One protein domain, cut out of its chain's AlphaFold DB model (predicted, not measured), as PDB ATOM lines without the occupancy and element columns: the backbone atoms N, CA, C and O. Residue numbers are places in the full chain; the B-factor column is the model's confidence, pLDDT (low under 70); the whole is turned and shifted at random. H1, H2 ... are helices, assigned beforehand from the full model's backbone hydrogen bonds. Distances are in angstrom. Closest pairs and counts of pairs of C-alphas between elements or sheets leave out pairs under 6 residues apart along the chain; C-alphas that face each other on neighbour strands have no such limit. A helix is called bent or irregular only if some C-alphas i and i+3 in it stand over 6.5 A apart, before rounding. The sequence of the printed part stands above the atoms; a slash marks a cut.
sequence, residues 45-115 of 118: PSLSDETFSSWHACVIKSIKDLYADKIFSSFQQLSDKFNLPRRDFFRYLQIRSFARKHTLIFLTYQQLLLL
ATOM      1  N   PRO A  45      25.845 133.876  77.544       92.38
ATOM      2  CA  PRO A  45      26.539 134.508  76.421       92.38
ATOM      3  C   PRO A  45      25.933 134.199  75.044       92.38
ATOM      4  O   PRO A  45      25.992 135.055  74.170       92.38
ATOM      5  N   SER A  46      25.309 133.030  74.852       91.44
ATOM      6  CA  SER A  46      24.626 132.688  73.591       91.44
ATOM      7  C   SER A  46      23.344 133.469  73.319       91.44
ATOM      8  O   SER A  46      22.896 133.469  72.180       91.44
ATOM      9  N   LEU A  47      22.765 134.126  74.331       90.19
ATOM     10  CA  LEU A  47      21.573 134.969  74.181       90.19
ATOM     11  C   LEU A  47      21.932 136.414  73.819       90.19
ATOM     12  O   LEU A  47      21.141 137.113  73.196       90.19
ATOM     13  N   SER A  48      23.106 136.882  74.249       90.31
ATOM     14  CA  SER A  48      23.537 138.276  74.086       90.31
ATOM     15  C   SER A  48      24.540 138.488  72.953       90.31
ATOM     16  O   SER A  48      24.710 139.613  72.497       90.31
ATOM     17  N   ASP A  49      25.263 137.442  72.548       90.19
ATOM     18  CA  ASP A  49      26.321 137.533  71.545       90.19
ATOM     19  C   ASP A  49      25.921 136.791  70.264       90.19
ATOM     20  O   ASP A  49      25.966 135.561  70.182       90.19
ATOM     21  N   GLU A  50      25.579 137.568  69.234       90.25
ATOM     22  CA  GLU A  50      25.154 137.093  67.909       90.25
ATOM     23  C   GLU A  50      26.198 136.211  67.206       90.25
ATOM     24  O   GLU A  50      25.896 135.506  66.237       90.25
ATOM     25  N   THR A  51      27.441 136.208  67.691       91.25
ATOM     26  CA  THR A  51      28.486 135.333  67.165       91.25
ATOM     27  C   THR A  51      28.132 133.860  67.363       91.25
ATOM     28  O   THR A  51      28.423 133.049  66.485       91.25
ATOM     29  N   PHE A  52      27.446 133.497  68.454       89.94
ATOM     30  CA  PHE A  52      26.988 132.119  68.658       89.94
ATOM     31  C   PHE A  52      25.887 131.730  67.660       89.94
ATOM     32  O   PHE A  52      25.907 130.615  67.135       89.94
ATOM     33  N   SER A  53      25.000 132.664  67.303       88.31
ATOM     34  CA  SER A  53      24.021 132.485  66.220       88.31
ATOM     35  C   SER A  53      24.702 132.366  64.854       88.31
ATOM     36  O   SER A  53      24.322 131.534  64.028       88.31
ATOM     37  N   SER A  54      25.777 133.128  64.636       88.50
ATOM     38  CA  SER A  54      26.601 133.038  63.425       88.50
ATOM     39  C   SER A  54      27.306 131.682  63.316       88.50
ATOM     40  O   SER A  54      27.313 131.071  62.252       88.50
ATOM     41  N   TRP A  55      27.852 131.154  64.417       89.00
ATOM     42  CA  TRP A  55      28.444 129.812  64.447       89.00
ATOM     43  C   TRP A  55      27.405 128.720  64.172       89.00
ATOM     44  O   TRP A  55      27.704 127.768  63.450       89.00
ATOM     45  N   HIS A  56      26.182 128.883  64.687       85.62
ATOM     46  CA  HIS A  56      25.066 127.978  64.411       85.62
ATOM     47  C   HIS A  56      24.705 127.951  62.918       85.62
ATOM     48  O   HIS A  56      24.523 126.873  62.342       85.62
ATOM     49  N   ALA A  57      24.668 129.117  62.266       82.06
ATOM     50  CA  ALA A  57      24.490 129.214  60.818       82.06
ATOM     51  C   ALA A  57      25.658 128.570  60.038       82.06
ATOM     52  O   ALA A  57      25.439 127.951  58.998       82.06
ATOM     53  N   CYS A  58      26.876 128.634  60.583       74.12
ATOM     54  CA  CYS A  58      28.105 128.069  60.017       74.12
ATOM     55  C   CYS A  58      28.405 126.618  60.454       74.12
ATOM     56  O   CYS A  58      29.562 126.206  60.431       74.12
ATOM     57  N   VAL A  59      27.375 125.818  60.780       83.19
ATOM     58  CA  VAL A  59      27.425 124.356  61.051       83.19
ATOM     59  C   VAL A  59      27.707 123.946  62.509       83.19
ATOM     60  O   VAL A  59      27.438 122.798  62.865       83.19
ATOM     61  N   ILE A  60      28.133 124.846  63.399       88.81
ATOM     62  CA  ILE A  60      28.337 124.511  64.823       88.81
ATOM     63  C   ILE A  60      27.010 124.672  65.575       88.81
ATOM     64  O   ILE A  60      26.724 125.716  66.158       88.81
ATOM     65  N   LYS A  61      26.163 123.641  65.536       88.62
ATOM     66  CA  LYS A  61      24.776 123.732  66.019       88.62
ATOM     67  C   LYS A  61      24.642 123.484  67.516       88.62
ATOM     68  O   LYS A  61      23.754 124.035  68.162       88.62
ATOM     69  N   SER A  62      25.511 122.650  68.067       88.81
ATOM     70  CA  SER A  62      25.411 122.154  69.436       88.81
ATOM     71  C   SER A  62      26.774 122.064  70.113       88.81
ATOM     72  O   SER A  62      27.823 122.099  69.469       88.81
ATOM     73  N   ILE A  63      26.761 121.879  71.434       88.44
ATOM     74  CA  ILE A  63      27.986 121.658  72.220       88.44
ATOM     75  C   ILE A  63      28.746 120.419  71.725       88.44
ATOM     76  O   ILE A  63      29.976 120.423  71.728       88.44
ATOM     77  N   LYS A  64      28.040 119.382  71.255       87.56
ATOM     78  CA  LYS A  64      28.635 118.177  70.660       87.56
ATOM     79  C   LYS A  64      29.542 118.485  69.469       87.56
ATOM     80  O   LYS A  64      30.565 117.822  69.316       87.56
ATOM     81  N   ASP A  65      29.205 119.486  68.662       89.88
ATOM     82  CA  ASP A  65      29.958 119.820  67.446       89.88
ATOM     83  C   ASP A  65      31.339 120.430  67.750       89.88
ATOM     84  O   ASP A  65      32.196 120.511  66.868       89.88
ATOM     85  N   LEU A  66      31.583 120.797  69.015       91.50
ATOM     86  CA  LEU A  66      32.877 121.254  69.532       91.50
ATOM     87  C   LEU A  66      33.815 120.104  69.933       91.50
ATOM     88  O   LEU A  66      34.919 120.354  70.424       91.50
ATOM     89  N   TYR A  67      33.382 118.852  69.772       90.25
ATOM     90  CA  TYR A  67      34.169 117.666  70.090       90.25
ATOM     91  C   TYR A  67      34.588 116.933  68.811       90.25
ATOM     92  O   TYR A  67      33.789 116.725  67.898       90.25
ATOM     93  N   ALA A  68      35.833 116.464  68.792       87.31
ATOM     94  CA  ALA A  68      36.363 115.525  67.809       87.31
ATOM     95  C   ALA A  68      36.910 114.310  68.562       87.31
ATOM     96  O   ALA A  68      37.613 114.472  69.558       87.31
ATOM     97  N   ASP A  69      36.531 113.102  68.145       84.81
ATOM     98  CA  ASP A  69      36.956 111.849  68.790       84.81
ATOM     99  C   ASP A  69      36.761 111.842  70.316       84.81
ATOM    100  O   ASP A  69      37.592 111.357  71.078       84.81
ATOM    101  N   LYS A  70      35.628 112.401  70.771       80.94
ATOM    102  CA  LYS A  70      35.246 112.542  72.193       80.94
ATOM    103  C   LYS A  70      36.137 113.496  73.005       80.94
ATOM    104  O   LYS A  70      35.925 113.654  74.206       80.94
ATOM    105  N   ILE A  71      37.078 114.181  72.363       85.31
ATOM    106  CA  ILE A  71      37.935 115.204  72.961       85.31
ATOM    107  C   ILE A  71      37.404 116.578  72.552       85.31
ATOM    108  O   ILE A  71      37.033 116.798  71.403       85.31
ATOM    109  N   PHE A  72      37.355 117.517  73.499       90.12
ATOM    110  CA  PHE A  72      36.995 118.901  73.188       90.12
ATOM    111  C   PHE A  72      38.068 119.497  72.266       90.12
ATOM    112  O   PHE A  72      39.225 119.622  72.682       90.12
ATOM    113  N   SER A  73      37.694 119.848  71.035       93.31
ATOM    114  CA  SER A  73      38.624 120.318  70.007       93.31
ATOM    115  C   SER A  73      39.315 121.616  70.423       93.31
ATOM    116  O   SER A  73      38.737 122.463  71.107       93.31
ATOM    117  N   SER A  74      40.569 121.791  70.007       95.94
ATOM    118  CA  SER A  74      41.283 123.049  70.219       95.94
ATOM    119  C   SER A  74      40.672 124.170  69.372       95.94
ATOM    120  O   SER A  74      40.029 123.919  68.352       95.94
ATOM    121  N   PHE A  75      40.912 125.427  69.758       95.88
ATOM    122  CA  PHE A  75      40.473 126.563  68.944       95.88
ATOM    123  C   PHE A  75      41.050 126.497  67.528       95.88
ATOM    124  O   PHE A  75      40.324 126.751  66.579       95.88
ATOM    125  N   GLN A  76      42.320 126.097  67.384       96.38
ATOM    126  CA  GLN A  76      42.965 125.944  66.080       96.38
ATOM    127  C   GLN A  76      42.216 124.928  65.209       96.38
ATOM    128  O   GLN A  76      41.861 125.240  64.084       96.38
ATOM    129  N   GLN A  77      41.876 123.756  65.755       95.31
ATOM    130  CA  GLN A  77      41.138 122.725  65.015       95.31
ATOM    131  C   GLN A  77      39.750 123.205  64.566       95.31
ATOM    132  O   GLN A  77      39.330 122.924  63.446       95.31
ATOM    133  N   LEU A  78      39.031 123.926  65.431       93.88
ATOM    134  CA  LEU A  78      37.721 124.488  65.090       93.88
ATOM    135  C   LEU A  78      37.844 125.635  64.082       93.88
ATOM    136  O   LEU A  78      37.023 125.740  63.175       93.88
ATOM    137  N   SER A  79      38.882 126.460  64.215       93.75
ATOM    138  CA  SER A  79      39.221 127.528  63.278       93.75
ATOM    139  C   SER A  79      39.508 126.969  61.892       93.75
ATOM    140  O   SER A  79      38.921 127.443  60.928       93.75
ATOM    141  N   ASP A  80      40.335 125.932  61.790       93.81
ATOM    142  CA  ASP A  80      40.692 125.316  60.512       93.81
ATOM    143  C   ASP A  80      39.479 124.626  59.861       93.81
ATOM    144  O   ASP A  80      39.310 124.667  58.645       93.81
ATOM    145  N   LYS A  81      38.595 124.026  60.672       92.12
ATOM    146  CA  LYS A  81      37.417 123.287  60.193       92.12
ATOM    147  C   LYS A  81      36.242 124.181  59.785       92.12
ATOM    148  O   LYS A  81      35.560 123.875  58.812       92.12
ATOM    149  N   PHE A  82      35.971 125.238  60.549       90.44
ATOM    150  CA  PHE A  82      34.779 126.084  60.393       90.44
ATOM    151  C   PHE A  82      35.109 127.528  60.001       90.44
ATOM    152  O   PHE A  82      34.218 128.372  59.959       90.44
ATOM    153  N   ASN A  83      36.380 127.814  59.710       91.38
ATOM    154  CA  ASN A  83      36.881 129.141  59.365       91.38
ATOM    155  C   ASN A  83      36.572 130.200  60.444       91.38
ATOM    156  O   ASN A  83      36.151 131.320  60.144       91.38
ATOM    157  N   LEU A  84      36.740 129.834  61.723       91.31
ATOM    158  CA  LEU A  84      36.467 130.745  62.838       91.31
ATOM    159  C   LEU A  84      37.511 131.873  62.885       91.31
ATOM    160  O   LEU A  84      38.712 131.606  62.910       91.31
ATOM    161  N   PRO A  85      37.100 133.147  62.955       93.19
ATOM    162  CA  PRO A  85      38.043 134.254  63.002       93.19
ATOM    163  C   PRO A  85      38.765 134.309  64.354       93.19
ATOM    164  O   PRO A  85      38.175 134.081  65.403       93.19
ATOM    165  N   ARG A  86      40.034 134.736  64.385       94.00
ATOM    166  CA  ARG A  86      40.841 134.808  65.626       94.00
ATOM    167  C   ARG A  86      40.181 135.587  66.778       94.00
ATOM    168  O   ARG A  86      40.411 135.269  67.943       94.00
ATOM    169  N   ARG A  87      39.348 136.588  66.465       94.69
ATOM    170  CA  ARG A  87      38.581 137.384  67.448       94.69
ATOM    171  C   ARG A  87      37.630 136.545  68.311       94.69
ATOM    172  O   ARG A  87      37.251 136.973  69.395       94.69
ATOM    173  N   ASP A  88      37.301 135.341  67.860       94.44
ATOM    174  CA  ASP A  88      36.380 134.423  68.520       94.44
ATOM    175  C   ASP A  88      37.042 133.549  69.590       94.44
ATOM    176  O   ASP A  88      36.363 132.799  70.295       94.44
ATOM    177  N   PHE A  89      38.358 133.682  69.786       96.19
ATOM    178  CA  PHE A  89      39.100 132.902  70.774       96.19
ATOM    179  C   PHE A  89      38.520 133.021  72.193       96.19
ATOM    180  O   PHE A  89      38.382 132.020  72.894       96.19
ATOM    181  N   PHE A  90      38.118 134.222  72.619       96.25
ATOM    182  CA  PHE A  90      37.518 134.406  73.945       96.25
ATOM    183  C   PHE A  90      36.154 133.719  74.079       96.25
ATOM    184  O   PHE A  90      35.881 133.110  75.113       96.25
ATOM    185  N   ARG A  91      35.331 133.727  73.026       94.94
ATOM    186  CA  ARG A  91      34.039 133.016  72.994       94.94
ATOM    187  C   ARG A  91      34.227 131.513  73.076       94.94
ATOM    188  O   ARG A  91      33.538 130.833  73.834       94.94
ATOM    189  N   TYR A  92      35.237 131.004  72.374       95.56
ATOM    190  CA  TYR A  92      35.671 129.621  72.507       95.56
ATOM    191  C   TYR A  92      36.040 129.278  73.962       95.56
ATOM    192  O   TYR A  92      35.626 128.238  74.475       95.56
ATOM    193  N   LEU A  93      36.765 130.153  74.671       95.88
ATOM    194  CA  LEU A  93      37.078 129.925  76.086       95.88
ATOM    195  C   LEU A  93      35.820 129.914  76.966       95.88
ATOM    196  O   LEU A  93      35.727 129.075  77.868       95.88
ATOM    197  N   GLN A  94      34.849 130.791  76.697       94.50
ATOM    198  CA  GLN A  94      33.573 130.827  77.421       94.50
ATOM    199  C   GLN A  94      32.813 129.506  77.273       94.50
ATOM    200  O   GLN A  94      32.495 128.871  78.283       94.50
ATOM    201  N   ILE A  95      32.585 129.050  76.037       92.75
ATOM    202  CA  ILE A  95      31.829 127.815  75.801       92.75
ATOM    203  C   ILE A  95      32.596 126.575  76.269       92.75
ATOM    204  O   ILE A  95      32.001 125.647  76.811       92.75
ATOM    205  N   ARG A  96      33.929 126.566  76.165       92.75
ATOM    206  CA  ARG A  96      34.756 125.481  76.708       92.75
ATOM    207  C   ARG A  96      34.663 125.404  78.229       92.75
ATOM    208  O   ARG A  96      34.570 124.309  78.782       92.75
ATOM    209  N   SER A  97      34.695 126.546  78.915       91.44
ATOM    210  CA  SER A  97      34.513 126.614  80.370       91.44
ATOM    211  C   SER A  97      33.126 126.113  80.778       91.44
ATOM    212  O   SER A  97      33.005 125.314  81.706       91.44
ATOM    213  N   PHE A  98      32.096 126.514  80.029       90.19
ATOM    214  CA  PHE A  98      30.728 126.036  80.206       90.19
ATOM    215  C   PHE A  98      30.620 124.514  80.015       90.19
ATOM    216  O   PHE A  98      30.212 123.804  80.931       90.19
ATOM    217  N   ALA A  99      31.090 123.981  78.885       88.19
ATOM    218  CA  ALA A  99      31.059 122.548  78.600       88.19
ATOM    219  C   ALA A  99      31.828 121.722  79.649       88.19
ATOM    220  O   ALA A  99      31.380 120.661  80.073       88.19
ATOM    221  N   ARG A 100      32.960 122.217  80.164       85.12
ATOM    222  CA  ARG A 100      33.671 121.526  81.256       85.12
ATOM    223  C   ARG A 100      32.836 121.420  82.532       85.12
ATOM    224  O   ARG A 100      32.925 120.414  83.220       85.12
ATOM    225  N   LYS A 101      32.027 122.425  82.862       82.62
ATOM    226  CA  LYS A 101      31.199 122.401  84.078       82.62
ATOM    227  C   LYS A 101      29.994 121.469  83.964       82.62
ATOM    228  O   LYS A 101      29.515 120.986  84.984       82.62
ATOM    229  N   HIS A 102      29.518 121.212  82.747       76.62
ATOM    230  CA  HIS A 102      28.211 120.591  82.535       76.62
ATOM    231  C   HIS A 102      28.229 119.283  81.737       76.62
ATOM    232  O   HIS A 102      27.338 118.455  81.893       76.62
ATOM    233  N   THR A 103      29.265 119.049  80.935       67.19
ATOM    234  CA  THR A 103      29.335 117.915  80.003       67.19
ATOM    235  C   THR A 103      30.219 116.771  80.514       67.19
ATOM    236  O   THR A 103      30.143 115.654  80.003       67.19
ATOM    237  N   LEU A 104      31.043 116.999  81.548       60.31
ATOM    238  CA  LEU A 104      31.953 115.979  82.102       60.31
ATOM    239  C   LEU A 104      31.228 114.780  82.734       60.31
ATOM    240  O   LEU A 104      31.821 113.714  82.866       60.31
ATOM    241  N   ILE A 105      29.941 114.923  83.057       54.94
ATOM    242  CA  ILE A 105      29.095 113.818  83.518       54.94
ATOM    243  C   ILE A 105      28.685 112.908  82.348       54.94
ATOM    244  O   ILE A 105      28.389 111.752  82.572       54.94
ATOM    245  N   PHE A 106      28.700 113.343  81.087       51.16
ATOM    246  CA  PHE A 106      28.224 112.488  79.988       51.16
ATOM    247  C   PHE A 106      29.318 111.566  79.415       51.16
ATOM    248  O   PHE A 106      29.043 110.437  79.011       51.16
ATOM    249  N   LEU A 107      30.580 112.014  79.416       54.84
ATOM    250  CA  LEU A 107      31.704 111.246  78.857       54.84
ATOM    251  C   LEU A 107      32.164 110.099  79.772       54.84
ATOM    252  O   LEU A 107      32.589 109.059  79.273       54.84
ATOM    253  N   THR A 108      32.023 110.249  81.090       53.44
ATOM    254  CA  THR A 108      32.355 109.205  82.074       53.44
ATOM    255  C   THR A 108      31.367 108.034  82.043       53.44
ATOM    256  O   THR A 108      31.786 106.884  82.140       53.44
ATOM    257  N   TYR A 109      30.071 108.283  81.818       51.97
ATOM    258  CA  TYR A 109      29.066 107.210  81.740       51.97
ATOM    259  C   TYR A 109      29.135 106.428  80.422       51.97
ATOM    260  O   TYR A 109      28.960 105.211  80.429       51.97
ATOM    261  N   GLN A 110      29.464 107.077  79.295       51.53
ATOM    262  CA  GLN A 110      29.721 106.346  78.047       51.53
ATOM    263  C   GLN A 110      30.982 105.472  78.115       51.53
ATOM    264  O   GLN A 110      31.032 104.438  77.457       51.53
ATOM    265  N   GLN A 111      31.991 105.855  78.905       54.78
ATOM    266  CA  GLN A 111      33.167 105.012  79.146       54.78
ATOM    267  C   GLN A 111      32.831 103.790  80.016       54.78
ATOM    268  O   GLN A 111      33.296 102.696  79.709       54.78
ATOM    269  N   LEU A 112      31.989 103.945  81.046       55.19
ATOM    270  CA  LEU A 112      31.565 102.833  81.908       55.19
ATOM    271  C   LEU A 112      30.671 101.815  81.182       55.19
ATOM    272  O   LEU A 112      30.876 100.617  81.340       55.19
ATOM    273  N   LEU A 113      29.735 102.269  80.339       56.50
ATOM    274  CA  LEU A 113      28.841 101.384  79.571       56.50
ATOM    275  C   LEU A 113      29.554 100.565  78.478       56.50
ATOM    276  O   LEU A 113      29.015  99.564  78.021       56.50
ATOM    277  N   LEU A 114      30.751 100.979  78.044       54.44
ATOM    278  CA  LEU A 114      31.556 100.259  77.046       54.44
ATOM    279  C   LEU A 114      32.591  99.306  77.671       54.44
ATOM    280  O   LEU A 114      33.233  98.555  76.940       54.44
ATOM    281  N   LEU A 115      32.768  99.341  78.996       50.06
ATOM    282  CA  LEU A 115      33.723  98.505  79.735       50.06
ATOM    283  C   LEU A 115      33.049  97.431  80.601       50.06
ATOM    284  O   LEU A 115      33.747  96.704  81.304       50.06
TER     285      LEU A 115
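Overview. This is residues 45 to 115 of the 118 residues of an uncharacterized protein of Dissostichus mawsoni (UniProt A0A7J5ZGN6). One long helix, H5, runs along one side of a small body, and the short helices H1 to H4 with their links make an arc beside it, with H3 near the middle of the domain. Past the far end of H5 the chain goes on into H6, and residues 108 to 115, of which 108 to 113 belong to H6, stick out as a tail. The printed part has 71 residues with six named helices, H1 to H6 in that order along the chain, and no named strand; the class is all helix. The whole is only just compact, close to loose, with a radius of gyration of the C-alphas of 13.0 A. The C-alphas span 40 by 25 by 19 A, an elongated outline to which the tail adds length, for the body without it spans 28 by 25 by 19 A.

Arrangement. Start at H1, residues 45 to 48, and go on to H2, residues 50 to 57: these two are close but not clearly touching, and their closest C-alphas are those of Ser 46 and Phe 52, 5.5 A apart. Next look at H5, residues 86 to 102. H1 and H5 are near each other, with 6 pairs of C-alphas within 10 A. H2 and H5 are near each other too, also with 6 such pairs. Further along is H3, residues 63 to 66, which is apart from H2. H3 and H5 are close but not clearly touching, the closest C-alphas being those of Ile 63 and Ala 99 at 7.1 A. After H3, residues 67 to 68 pair with residues 71 to 72, antiparallel, in stretches too short to be named strands. Then comes H4, residues 75 to 82, close to H3 but not clearly touching it, with the C-alphas of Leu 66 and Leu 78 the closest at 7.3 A. H4 and H5 only just touch, with 3 pairs of C-alphas within 8 A, and H5 does so with residues 86 to 92 alone. Their closest C-alphas are those of Phe 75 and Tyr 92, 6.7 A apart, and their lines are about perpendicular at 74 degrees. H2 and H4 are only just apart, with 8.4 A between their closest C-alphas. The last helix, H6, residues 104 to 113, and H5 meet only through their link, and H6 is apart from H1, H2, H3 and H4. In the backbones of H2 and H4 every O i to N i+4 pair is within hydrogen-bond range, in H5 11 of 13 are and in H6 4 of 6, while H1 and H3 are too short for such a pair.

Along the chain. Find C-alpha 45 at (26.539, 134.508, 76.421), where H1 begins with Pro 45 and runs to Ser 48. H2 goes from Glu 50 to Ala 57, 10.6 A from first to last C-alpha. H3 is the four residues Ile 63 to Leu 66. H4 runs from Phe 75 to Phe 82 over 10.3 A. Find C-alpha 86 at (40.841, 134.808, 65.626); from there H5 runs 25.4 A to His 102. H5 is irregular: C-alphas 87 and 90 are 7.2 A apart, and its line is a rough one. H6 runs 15.1 A from Leu 104 to Leu 113, where you find its C-alpha at (28.841, 101.384, 79.571).

Size, cuts and confidence. The two C-alphas farthest apart are those of Ser 48 and Leu 115, at 41.4 A. The printed part has no cut and no long link: H3 to H4, with 8 residues between them, is short, and the other four links are tight. The mean pLDDT of the printed part is 83.8, and the 13 residues under 70 are residues 103 to 115.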